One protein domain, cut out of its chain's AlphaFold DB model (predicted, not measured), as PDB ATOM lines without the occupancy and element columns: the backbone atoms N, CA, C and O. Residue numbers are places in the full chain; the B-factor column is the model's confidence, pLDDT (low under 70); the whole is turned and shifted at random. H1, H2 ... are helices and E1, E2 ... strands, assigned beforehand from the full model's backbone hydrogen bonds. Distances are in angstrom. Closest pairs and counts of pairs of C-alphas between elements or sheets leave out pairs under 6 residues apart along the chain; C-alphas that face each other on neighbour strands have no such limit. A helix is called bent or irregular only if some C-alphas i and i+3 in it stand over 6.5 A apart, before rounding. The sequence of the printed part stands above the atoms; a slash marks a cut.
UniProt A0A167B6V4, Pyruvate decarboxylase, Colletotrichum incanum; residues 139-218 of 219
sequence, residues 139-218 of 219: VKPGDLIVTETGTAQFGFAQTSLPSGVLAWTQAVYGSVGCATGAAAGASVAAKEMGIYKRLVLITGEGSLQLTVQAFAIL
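What this domain is: This is residues 139 to 218 of the 219 residues of the protein "Pyruvate decarboxylase" of Colletotrichum incanum (UniProt A0A167B6V4). A small sheet of three parallel strands forms the middle layer of a three-layer arrangement, with the long helix H2 over one face and the short helix H1 over the other. A third helix, H3, is off the sheet and packs on residues 178 to 184 of H2. The printed part has 80 residues, with three named helices and three named strands in the order E1, H1, E2, H2, E3, H3; the sheet's order is E2, E1, E3, and the class is mixed, helices and strands. The whole is compact, with a radius of gyration of the C-alphas of 12.1 A and spans of 30 by 30 by 19 A.

How they stand to each other: E1, residues 143 to 147, is the inner strand of the sheet. It is parallel to E2, residues 166 to 169, at 7 degrees, with N 145 and O 166 within hydrogen-bond range at 2.8 A. It is also parallel to E3, residues 198 to 202, at 18 degrees, with N 144 and O 198 at 2.8 A. H1, residues 151 to 157, is on the sheet at a height of 7.6 A, only just over E1, on which 3 of its 7 C-alphas fall, and runs slantwise to the strands; on the local plane it stands at 43 degrees to E1. The closest C-alphas of E1 and H1 are those of Thr 147 and Gln 153, 5.4 A apart. E1, H1 and E2 form a strand-helix-strand unit, two parallel neighbour strands with a helix between them in the chain, with a right-handed crossover. H2, residues 178 to 193, is on the opposite face at a height of 8.8 A, over E1 and only just over E3, on which 3 of its C-alphas fall; it runs along the strands, at 9 degrees to E1 on the local plane. The closest C-alphas of H2 and E1 are those of Ala 183 and Val 146, 5.9 A apart. E2, H2 and E3 form a split unit, with E1 between its strands, and its crossover is also right-handed. H3, residues 205 to 217, is not on the sheet. It touches residues 178 to 184 of H2, with the closest C-alphas, those of Gly 181 and Ala 214, 5.3 A apart; the two run the same way at a steep tilt of 35.4 degrees, only just past shallow. H1 is apart from H2 and H3. In H1 and H2 every O i to N i+4 pair is within hydrogen-bond range; in H3 2 of 9 are, beside 8 of 10 O i to N i+3 pairs.

Where its parts are: E1 begins at C-alpha 143, (55.628, -13.855, -13.629), and is 12.5 A long; H1 is 9.9 A, E2 10.5 A and E3 12.9 A. H2 spans 22.2 A from C-alpha 178 at (39.074, -23.440, -14.406). H3, 19.4 A long, ends at C-alpha 217, (37.697, -12.755, -4.233); it is irregular, with C-alphas 210 and 213 8.3 A apart.

The domain as a whole: The two C-alphas farthest apart, those of Ser 163 and Leu 210, are 32.5 A apart. The printed part has no cut, and no link is long. The mean pLDDT of the printed part is 89.8, and no printed residue is under 70.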
ATOM      1  N   VAL A 139      56.053 -12.087 -21.539       86.94
ATOM      2  CA  VAL A 139      56.400 -12.687 -20.252       86.94
ATOM      3  C   VAL A 139      57.723 -12.104 -19.752       86.94
ATOM      4  O   VAL A 139      58.635 -11.849 -20.536       86.94
ATOM      5  N   LYS A 140      57.849 -11.892 -18.440       88.75
ATOM      6  CA  LYS A 140      59.068 -11.393 -17.790       88.75
ATOM      7  C   LYS A 140      59.404 -12.194 -16.524       88.75
ATOM      8  O   LYS A 140      58.512 -12.798 -15.931       88.75
ATOM      9  N   PRO A 141      60.674 -12.191 -16.070       90.56
ATOM     10  CA  PRO A 141      61.067 -12.867 -14.835       90.56
ATOM     11  C   PRO A 141      60.194 -12.488 -13.629       90.56
ATOM     12  O   PRO A 141      59.941 -11.304 -13.378       90.56
ATOM     13  N   GLY A 142      59.785 -13.496 -12.852       90.94
ATOM     14  CA  GLY A 142      58.902 -13.336 -11.694       90.94
ATOM     15  C   GLY A 142      57.408 -13.324 -12.029       90.94
ATOM     16  O   GLY A 142      56.605 -13.023 -11.143       90.94
ATOM     17  N   ASP A 143      57.026 -13.622 -13.273       93.69
ATOM     18  CA  ASP A 143      55.628 -13.855 -13.629       93.69
ATOM     19  C   ASP A 143      55.136 -15.224 -13.132       93.69
ATOM     20  O   ASP A 143      55.835 -16.236 -13.225       93.69
ATOM     21  N   LEU A 144      53.892 -15.245 -12.659       94.12
ATOM     22  CA  LEU A 144      53.084 -16.441 -12.463       94.12
ATOM     23  C   LEU A 144      51.993 -16.472 -13.534       94.12
ATOM     24  O   LEU A 144      51.148 -15.581 -13.582       94.12
ATOM     25  N   ILE A 145      52.007 -17.480 -14.398       94.44
ATOM     26  CA  ILE A 145      51.117 -17.567 -15.554       94.44
ATOM     27  C   ILE A 145      50.095 -18.674 -15.339       94.44
ATOM     28  O   ILE A 145      50.443 -19.791 -14.962       94.44
ATOM     29  N   VAL A 146      48.834 -18.359 -15.604       95.25
ATOM     30  CA  VAL A 146      47.720 -19.304 -15.587       95.25
ATOM     31  C   VAL A 146      47.048 -19.258 -16.951       95.25
ATOM     32  O   VAL A 146      46.556 -18.207 -17.363       95.25
ATOM     33  N   THR A 147      47.039 -20.383 -17.659       94.00
ATOM     34  CA  THR A 147      46.458 -20.469 -19.004       94.00
ATOM     35  C   THR A 147      45.241 -21.371 -19.040       94.00
ATOM     36  O   THR A 147      45.201 -22.420 -18.397       94.00
ATOM     37  N   GLU A 148      44.241 -20.950 -19.802       94.75
ATOM     38  CA  GLU A 148      42.993 -21.677 -19.981       94.75
ATOM     39  C   GLU A 148      43.052 -22.701 -21.111       94.75
ATOM     40  O   GLU A 148      43.754 -22.521 -22.107       94.75
ATOM     41  N   THR A 149      42.241 -23.747 -20.973       91.69
ATOM     42  CA  THR A 149      41.988 -24.743 -22.012       91.69
ATOM     43  C   THR A 149      41.522 -24.071 -23.308       91.69
ATOM     44  O   THR A 149      40.631 -23.217 -23.297       91.69
ATOM     45  N   GLY A 150      42.102 -24.489 -24.434       86.31
ATOM     46  CA  GLY A 150      41.828 -23.958 -25.771       86.31
ATOM     47  C   GLY A 150      43.051 -23.265 -26.365       86.31
ATOM     48  O   GLY A 150      44.184 -23.570 -25.990       86.31
ATOM     49  N   THR A 151      42.832 -22.310 -27.271       82.44
ATOM     50  CA  THR A 151      43.910 -21.581 -27.968       82.44
ATOM     51  C   THR A 151      44.916 -20.944 -27.007       82.44
ATOM     52  O   THR A 151      46.108 -20.939 -27.291       82.44
ATOM     53  N   ALA A 152      44.465 -20.471 -25.839       84.06
ATOM     54  CA  ALA A 152      45.342 -19.908 -24.813       84.06
ATOM     55  C   ALA A 152      46.406 -20.910 -24.333       84.06
ATOM     56  O   ALA A 152      47.576 -20.552 -24.242       84.06
ATOM     57  N   GLN A 153      46.021 -22.161 -24.067       86.06
ATOM     58  CA  GLN A 153      46.942 -23.216 -23.644       86.06
ATOM     59  C   GLN A 153      47.941 -23.582 -24.745       86.06
ATOM     60  O   GLN A 153      49.133 -23.705 -24.466       86.06
ATOM     61  N   PHE A 154      47.476 -23.788 -25.980       81.19
ATOM     62  CA  PHE A 154      48.360 -24.238 -27.058       81.19
ATOM     63  C   PHE A 154      49.309 -23.139 -27.534       81.19
ATOM     64  O   PHE A 154      50.500 -23.400 -27.679       81.19
ATOM     65  N   GLY A 155      48.813 -21.909 -27.693       77.75
ATOM     66  CA  GLY A 155      49.667 -20.779 -28.049       77.75
ATOM     67  C   GLY A 155      50.709 -20.494 -26.965       77.75
ATOM     68  O   GLY A 155      51.876 -20.242 -27.258       77.75
ATOM     69  N   PHE A 156      50.328 -20.637 -25.691       81.56
ATOM     70  CA  PHE A 156      51.271 -20.489 -24.588       81.56
ATOM     71  C   PHE A 156      52.343 -21.585 -24.552       81.56
ATOM     72  O   PHE A 156      53.487 -21.295 -24.212       81.56
ATOM     73  N   ALA A 157      52.022 -22.823 -24.937       81.19
ATOM     74  CA  ALA A 157      52.999 -23.913 -24.971       81.19
ATOM     75  C   ALA A 157      54.180 -23.639 -25.924       81.19
ATOM     76  O   ALA A 157      55.255 -24.201 -25.733       81.19
ATOM     77  N   GLN A 158      53.997 -22.761 -26.913       77.31
ATOM     78  CA  GLN A 158      55.056 -22.328 -27.827       77.31
ATOM     79  C   GLN A 158      55.825 -21.088 -27.339       77.31
ATOM     80  O   GLN A 158      56.818 -20.687 -27.943       77.31
ATOM     81  N   THR A 159      55.403 -20.470 -26.233       80.88
ATOM     82  CA  THR A 159      56.063 -19.281 -25.685       80.88
ATOM     83  C   THR A 159      57.339 -19.664 -24.937       80.88
ATOM     84  O   THR A 159      57.316 -20.448 -23.989       80.88
ATOM     85  N   SER A 160      58.465 -19.047 -25.303       83.38
ATOM     86  CA  SER A 160      59.716 -19.179 -24.548       83.38
ATOM     87  C   SER A 160      59.619 -18.464 -23.199       83.38
ATOM     88  O   SER A 160      59.328 -17.268 -23.138       83.38
ATOM     89  N   LEU A 161      59.888 -19.183 -22.106       87.81
ATOM     90  CA  LEU A 161      59.786 -18.633 -20.755       87.81
ATOM     91  C   LEU A 161      61.160 -18.221 -20.209       87.81
ATOM     92  O   LEU A 161      62.071 -19.051 -20.157       87.81
ATOM     93  N   PRO A 162      61.331 -16.966 -19.751       88.56
ATOM     94  CA  PRO A 162      62.541 -16.568 -19.056       88.56
ATOM     95  C   PRO A 162      62.646 -17.262 -17.692       88.56
ATOM     96  O   PRO A 162      61.655 -17.684 -17.093       88.56
ATOM     97  N   SER A 163      63.870 -17.344 -17.166       89.12
ATOM     98  CA  SER A 163      64.110 -17.918 -15.839       89.12
ATOM     99  C   SER A 163      63.314 -17.187 -14.750       89.12
ATOM    100  O   SER A 163      63.162 -15.962 -14.778       89.12
ATOM    101  N   GLY A 164      62.807 -17.946 -13.776       88.69
ATOM    102  CA  GLY A 164      62.003 -17.420 -12.669       88.69
ATOM    103  C   GLY A 164      60.527 -17.190 -13.000       88.69
ATOM    104  O   GLY A 164      59.836 -16.545 -12.214       88.69
ATOM    105  N   VAL A 165      60.043 -17.683 -14.141       92.62
ATOM    106  CA  VAL A 165      58.609 -17.760 -14.451       92.62
ATOM    107  C   VAL A 165      58.060 -19.106 -14.003       92.62
ATOM    108  O   VAL A 165      58.669 -20.143 -14.264       92.62
ATOM    109  N   LEU A 166      56.890 -19.092 -13.366       92.19
ATOM    110  CA  LEU A 166      56.094 -20.297 -13.147       92.19
ATOM    111  C   LEU A 166      54.857 -20.238 -14.038       92.19
ATOM    112  O   LEU A 166      54.167 -19.223 -14.069       92.19
ATOM    113  N   ALA A 167      54.555 -21.332 -14.729       92.75
ATOM    114  CA  ALA A 167      53.364 -21.446 -15.552       92.75
ATOM    115  C   ALA A 167      52.536 -22.669 -15.164       92.75
ATOM    116  O   ALA A 167      53.080 -23.739 -14.888       92.75
ATOM    117  N   TRP A 168      51.219 -22.503 -15.156       93.56
ATOM    118  CA  TRP A 168      50.260 -23.549 -14.845       93.56
ATOM    119  C   TRP A 168      49.172 -23.616 -15.916       93.56
ATOM    120  O   TRP A 168      48.613 -22.596 -16.324       93.56
ATOM    121  N   THR A 169      48.848 -24.839 -16.329       92.12
ATOM    122  CA  THR A 169      47.745 -25.140 -17.242       92.12
ATOM    123  C   THR A 169      47.088 -26.458 -16.850       92.12
ATOM    124  O   THR A 169      47.742 -27.351 -16.307       92.12
ATOM    125  N   GLN A 170      45.802 -26.621 -17.160       91.00
ATOM    126  CA  GLN A 170      45.033 -27.822 -16.826       91.00
ATOM    127  C   GLN A 170      44.935 -28.808 -18.005       91.00
ATOM    128  O   GLN A 170      43.861 -29.334 -18.293       91.00
ATOM    129  N   ALA A 171      46.055 -29.095 -18.675       85.19
ATOM    130  CA  ALA A 171      46.058 -29.821 -19.952       85.19
ATOM    131  C   ALA A 171      45.425 -31.226 -19.913       85.19
ATOM    132  O   ALA A 171      44.933 -31.693 -20.934       85.19
ATOM    133  N   VAL A 172      45.422 -31.899 -18.754       88.38
ATOM    134  CA  VAL A 172      44.883 -33.266 -18.622       88.38
ATOM    135  C   VAL A 172      43.364 -33.281 -18.448       88.38
ATOM    136  O   VAL A 172      42.683 -34.052 -19.114       88.38
ATOM    137  N   TYR A 173      42.824 -32.466 -17.535       93.00
ATOM    138  CA  TYR A 173      41.381 -32.462 -17.256       93.00
ATOM    139  C   TYR A 173      40.606 -31.576 -18.243       93.00
ATOM    140  O   TYR A 173      39.471 -31.899 -18.578       93.00
ATOM    141  N   GLY A 174      41.219 -30.491 -18.732       90.25
ATOM    142  CA  GLY A 174      40.684 -29.680 -19.829       90.25
ATOM    143  C   GLY A 174      39.351 -28.985 -19.533       90.25
ATOM    144  O   GLY A 174      38.539 -28.815 -20.441       90.25
ATOM    145  N   SER A 175      39.076 -28.610 -18.280       94.44
ATOM    146  CA  SER A 175      37.817 -27.946 -17.931       94.44
ATOM    147  C   SER A 175      37.893 -26.448 -18.193       94.44
ATOM    148  O   SER A 175      38.473 -25.699 -17.405       94.44
ATOM    149  N   VAL A 176      37.208 -25.999 -19.244       94.62
ATOM    150  CA  VAL A 176      37.019 -24.570 -19.528       94.62
ATOM    151  C   VAL A 176      36.411 -23.834 -18.324       94.62
ATOM    152  O   VAL A 176      35.496 -24.327 -17.665       94.62
ATOM    153  N   GLY A 177      36.953 -22.659 -18.010       93.75
ATOM    154  CA  GLY A 177      36.586 -21.825 -16.864       93.75
ATOM    155  C   GLY A 177      37.440 -22.072 -15.617       93.75
ATOM    156  O   GLY A 177      37.404 -21.263 -14.686       93.75
ATOM    157  N   CYS A 178      38.238 -23.142 -15.568       94.50
ATOM    158  CA  CYS A 178      39.074 -23.440 -14.406       94.50
ATOM    159  C   CYS A 178      40.162 -22.376 -14.185       94.50
ATOM    160  O   CYS A 178      40.439 -22.006 -13.040       94.50
ATOM    161  N   ALA A 179      40.734 -21.837 -15.265       95.88
ATOM    162  CA  ALA A 179      41.874 -20.931 -15.186       95.88
ATOM    163  C   ALA A 179      41.556 -19.646 -14.415       95.88
ATOM    164  O   ALA A 179      42.384 -19.185 -13.638       95.88
ATOM    165  N   THR A 180      40.345 -19.096 -14.547       95.06
ATOM    166  CA  THR A 180      39.938 -17.882 -13.819       95.06
ATOM    167  C   THR A 180      39.947 -18.098 -12.304       95.06
ATOM    168  O   THR A 180      40.497 -17.289 -11.557       95.06
ATOM    169  N   GLY A 181      39.371 -19.211 -11.835       92.94
ATOM    170  CA  GLY A 181      39.354 -19.559 -10.412       92.94
ATOM    171  C   GLY A 181      40.747 -19.897  -9.883       92.94
ATOM    172  O   GLY A 181      41.132 -19.429  -8.811       92.94
ATOM    173  N   ALA A 182      41.526 -20.650 -10.665       94.69
ATOM    174  CA  ALA A 182      42.909 -20.981 -10.339       94.69
ATOM    175  C   ALA A 182      43.777 -19.721 -10.229       94.69
ATOM    176  O   ALA A 182      44.498 -19.569  -9.250       94.69
ATOM    177  N   ALA A 183      43.655 -18.782 -11.172       94.88
ATOM    178  CA  ALA A 183      44.342 -17.495 -11.143       94.88
ATOM    179  C   ALA A 183      43.960 -16.670  -9.914       94.88
ATOM    180  O   ALA A 183      44.831 -16.082  -9.274       94.88
ATOM    181  N   ALA A 184      42.677 -16.657  -9.549       92.44
ATOM    182  CA  ALA A 184      42.231 -15.929  -8.375       92.44
ATOM    183  C   ALA A 184      42.887 -16.473  -7.092       92.44
ATOM    184  O   ALA A 184      43.504 -15.708  -6.351       92.44
ATOM    185  N   GLY A 185      42.862 -17.792  -6.876       92.00
ATOM    186  CA  GLY A 185      43.539 -18.424  -5.735       92.00
ATOM    187  C   GLY A 185      45.065 -18.282  -5.777       92.00
ATOM    188  O   GLY A 185      45.689 -17.926  -4.776       92.00
ATOM    189  N   ALA A 186      45.668 -18.481  -6.949       92.50
ATOM    190  CA  ALA A 186      47.104 -18.336  -7.164       92.50
ATOM    191  C   ALA A 186      47.589 -16.910  -6.872       92.50
ATOM    192  O   ALA A 186      48.684 -16.738  -6.347       92.50
ATOM    193  N   SER A 187      46.773 -15.887  -7.148       90.06
ATOM    194  CA  SER A 187      47.122 -14.497  -6.840       90.06
ATOM    195  C   SER A 187      47.221 -14.233  -5.333       90.06
ATOM    196  O   SER A 187      48.100 -13.486  -4.904       90.06
ATOM    197  N   VAL A 188      46.363 -14.868  -4.524       89.50
ATOM    198  CA  VAL A 188      46.383 -14.748  -3.059       89.50
ATOM    199  C   VAL A 188      47.657 -15.391  -2.519       89.50
ATOM    200  O   VAL A 188      48.427 -14.731  -1.826       89.50
ATOM    201  N   ALA A 189      47.946 -16.626  -2.940       90.00
ATOM    202  CA  ALA A 189      49.176 -17.319  -2.564       90.00
ATOM    203  C   ALA A 189      50.434 -16.561  -3.030       90.00
ATOM    204  O   ALA A 189      51.401 -16.427  -2.286       90.00
ATOM    205  N   ALA A 190      50.418 -16.002  -4.244       90.31
ATOM    206  CA  ALA A 190      51.531 -15.223  -4.777       90.31
ATOM    207  C   ALA A 190      51.835 -13.975  -3.934       90.31
ATOM    208  O   ALA A 190      53.011 -13.681  -3.699       90.31
ATOM    209  N   LYS A 191      50.799 -13.272  -3.446       86.81
ATOM    210  CA  LYS A 191      50.955 -12.137  -2.519       86.81
ATOM    211  C   LYS A 191      51.599 -12.576  -1.200       86.81
ATOM    212  O   LYS A 191      52.488 -11.885  -0.716       86.81
ATOM    213  N   GLU A 192      51.185 -13.713  -0.643       89.69
ATOM    214  CA  GLU A 192      51.727 -14.250   0.616       89.69
ATOM    215  C   GLU A 192      53.188 -14.691   0.487       89.69
ATOM    216  O   GLU A 192      53.996 -14.457   1.383       89.69
ATOM    217  N   MET A 193      53.544 -15.308  -0.641       89.88
ATOM    218  CA  MET A 193      54.905 -15.782  -0.885       89.88
ATOM    219  C   MET A 193      55.883 -14.639  -1.179       89.88
ATOM    220  O   MET A 193      57.075 -14.777  -0.919       89.88
ATOM    221  N   GLY A 194      55.419 -13.538  -1.776       87.75
ATOM    222  CA  GLY A 194      56.250 -12.374  -2.106       87.75
ATOM    223  C   GLY A 194      57.333 -12.616  -3.170       87.75
ATOM    224  O   GLY A 194      58.132 -11.720  -3.436       87.75
ATOM    225  N   ILE A 195      57.380 -13.803  -3.789       85.31
ATOM    226  CA  ILE A 195      58.383 -14.162  -4.809       85.31
ATOM    227  C   ILE A 195      57.923 -13.875  -6.244       85.31
ATOM    228  O   ILE A 195      58.754 -13.754  -7.143       85.31
ATOM    229  N   TYR A 196      56.610 -13.749  -6.462       89.75
ATOM    230  CA  TYR A 196      56.032 -13.432  -7.766       89.75
ATOM    231  C   TYR A 196      55.680 -11.951  -7.839       89.75
ATOM    232  O   TYR A 196      55.087 -11.386  -6.921       89.75
ATOM    233  N   LYS A 197      56.035 -11.316  -8.956       87.75
ATOM    234  CA  LYS A 197      55.847  -9.876  -9.180       87.75
ATOM    235  C   LYS A 197      54.541  -9.560  -9.899       87.75
ATOM    236  O   LYS A 197      54.039  -8.444  -9.795       87.75
ATOM    237  N   ARG A 198      54.027 -10.512 -10.679       90.12
ATOM    238  CA  ARG A 198      52.834 -10.347 -11.513       90.12
ATOM    239  C   ARG A 198      52.175 -11.700 -11.746       90.12
ATOM    240  O   ARG A 198      52.865 -12.664 -12.057       90.12
ATOM    241  N   LEU A 199      50.848 -11.747 -11.645       92.44
ATOM    242  CA  LEU A 199      50.060 -12.862 -12.159       92.44
ATOM    243  C   LEU A 199      49.488 -12.490 -13.531       92.44
ATOM    244  O   LEU A 199      48.950 -11.395 -13.696       92.44
ATOM    245  N   VAL A 200      49.598 -13.396 -14.500       92.69
ATOM    246  CA  VAL A 200      49.041 -13.249 -15.849       92.69
ATOM    247  C   VAL A 200      48.052 -14.385 -16.098       92.69
ATOM    248  O   VAL A 200      48.436 -15.551 -16.112       92.69
ATOM    249  N   LEU A 201      46.780 -14.042 -16.298       93.12
ATOM    250  CA  LEU A 201      45.745 -14.980 -16.733       93.12
ATOM    251  C   LEU A 201      45.543 -14.841 -18.244       93.12
ATOM    252  O   LEU A 201      45.202 -13.758 -18.719       93.12
ATOM    253  N   ILE A 202      45.701 -15.940 -18.976       91.25
ATOM    254  CA  ILE A 202      45.402 -16.025 -20.409       91.25
ATOM    255  C   ILE A 202      44.152 -16.894 -20.561       91.25
ATOM    256  O   ILE A 202      44.215 -18.111 -20.400       91.25
ATOM    257  N   THR A 203      43.004 -16.269 -20.824       91.94
ATOM    258  CA  THR A 203      41.710 -16.959 -20.909       91.94
ATOM    259  C   THR A 203      40.879 -16.454 -22.082       91.94
ATOM    260  O   THR A 203      40.886 -15.261 -22.390       91.94
ATOM    261  N   GLY A 204      40.178 -17.367 -22.754       89.12
ATOM    262  CA  GLY A 204      39.202 -17.019 -23.784       89.12
ATOM    263  C   GLY A 204      37.901 -16.502 -23.168       89.12
ATOM    264  O   GLY A 204      37.561 -16.840 -22.034       89.12
ATOM    265  N   GLU A 205      37.135 -15.714 -23.923       90.06
ATOM    266  CA  GLU A 205      35.892 -15.112 -23.420       90.06
ATOM    267  C   GLU A 205      34.852 -16.152 -22.980       90.06
ATOM    268  O   GLU A 205      34.217 -15.975 -21.943       90.06
ATOM    269  N   GLY A 206      34.719 -17.262 -23.714       91.38
ATOM    270  CA  GLY A 206      33.771 -18.326 -23.378       91.38
ATOM    271  C   GLY A 206      34.103 -18.954 -22.029       91.38
ATOM    272  O   GLY A 206      33.249 -19.011 -21.151       91.38
ATOM    273  N   SER A 207      35.365 -19.329 -21.812       94.69
ATOM    274  CA  SER A 207      35.830 -19.834 -20.518       94.69
ATOM    275  C   SER A 207      35.665 -18.806 -19.402       94.69
ATOM    276  O   SER A 207      35.240 -19.153 -18.300       94.69
ATOM    277  N   LEU A 208      35.950 -17.531 -19.683       93.88
ATOM    278  CA  LEU A 208      35.777 -16.461 -18.710       93.88
ATOM    279  C   LEU A 208      34.317 -16.352 -18.249       93.88
ATOM    280  O   LEU A 208      34.077 -16.223 -17.053       93.88
ATOM    281  N   GLN A 209      33.345 -16.449 -19.158       94.12
ATOM    282  CA  GLN A 209      31.919 -16.341 -18.823       94.12
ATOM    283  C   GLN A 209      31.448 -17.391 -17.806       94.12
ATOM    284  O   GLN A 209      30.560 -17.095 -17.008       94.12
ATOM    285  N   LEU A 210      32.049 -18.587 -17.782       95.50
ATOM    286  CA  LEU A 210      31.675 -19.648 -16.837       95.50
ATOM    287  C   LEU A 210      32.022 -19.289 -15.384       95.50
ATOM    288  O   LEU A 210      31.336 -19.711 -14.447       95.50
ATOM    289  N   THR A 211      33.116 -18.553 -15.183       95.31
ATOM    290  CA  THR A 211      33.733 -18.380 -13.860       95.31
ATOM    291  C   THR A 211      34.141 -16.947 -13.537       95.31
ATOM    292  O   THR A 211      34.856 -16.725 -12.560       95.31
ATOM    293  N   VAL A 212      33.650 -15.953 -14.281       92.44
ATOM    294  CA  VAL A 212      33.975 -14.527 -14.098       92.44
ATOM    295  C   VAL A 212      33.748 -14.048 -12.657       92.44
ATOM    296  O   VAL A 212      34.498 -13.222 -12.140       92.44
ATOM    297  N   GLN A 213      32.758 -14.613 -11.960       88.50
ATOM    298  CA  GLN A 213      32.461 -14.360 -10.549       88.50
ATOM    299  C   GLN A 213      33.640 -14.637  -9.606       88.50
ATOM    300  O   GLN A 213      33.678 -14.052  -8.526       88.50
ATOM    301  N   ALA A 214      34.608 -15.471 -10.000       89.75
ATOM    302  CA  ALA A 214      35.803 -15.755  -9.212       89.75
ATOM    303  C   ALA A 214      36.668 -14.507  -8.985       89.75
ATOM    304  O   ALA A 214      37.338 -14.414  -7.966       89.75
ATOM    305  N   PHE A 215      36.602 -13.488  -9.845       86.81
ATOM    306  CA  PHE A 215      37.306 -12.231  -9.575       86.81
ATOM    307  C   PHE A 215      36.787 -11.490  -8.340       86.81
ATOM    308  O   PHE A 215      37.495 -10.648  -7.801       86.81
ATOM    309  N   ALA A 216      35.597 -11.825  -7.831       82.81
ATOM    310  CA  ALA A 216      35.061 -11.211  -6.620       82.81
ATOM    311  C   ALA A 216      35.890 -11.491  -5.353       82.81
ATOM    312  O   ALA A 216      35.676 -10.803  -4.358       82.81
ATOM    313  N   ILE A 217      36.793 -12.481  -5.364       81.00
ATOM    314  CA  ILE A 217      37.697 -12.755  -4.233       81.00
ATOM    315  C   ILE A 217      39.008 -11.956  -4.298       81.00
ATOM    316  O   ILE A 217      39.795 -11.998  -3.355       81.00
ATOM    317  N   LEU A 218      39.253 -11.236  -5.399       76.31
ATOM    318  CA  LEU A 218      40.414 -10.367  -5.560       76.31
ATOM    319  C   LEU A 218      40.125  -9.012  -4.902       76.31
ATOM    320  O   LEU A 218      39.410  -8.184  -5.468       76.31
TER     321      LEU A 218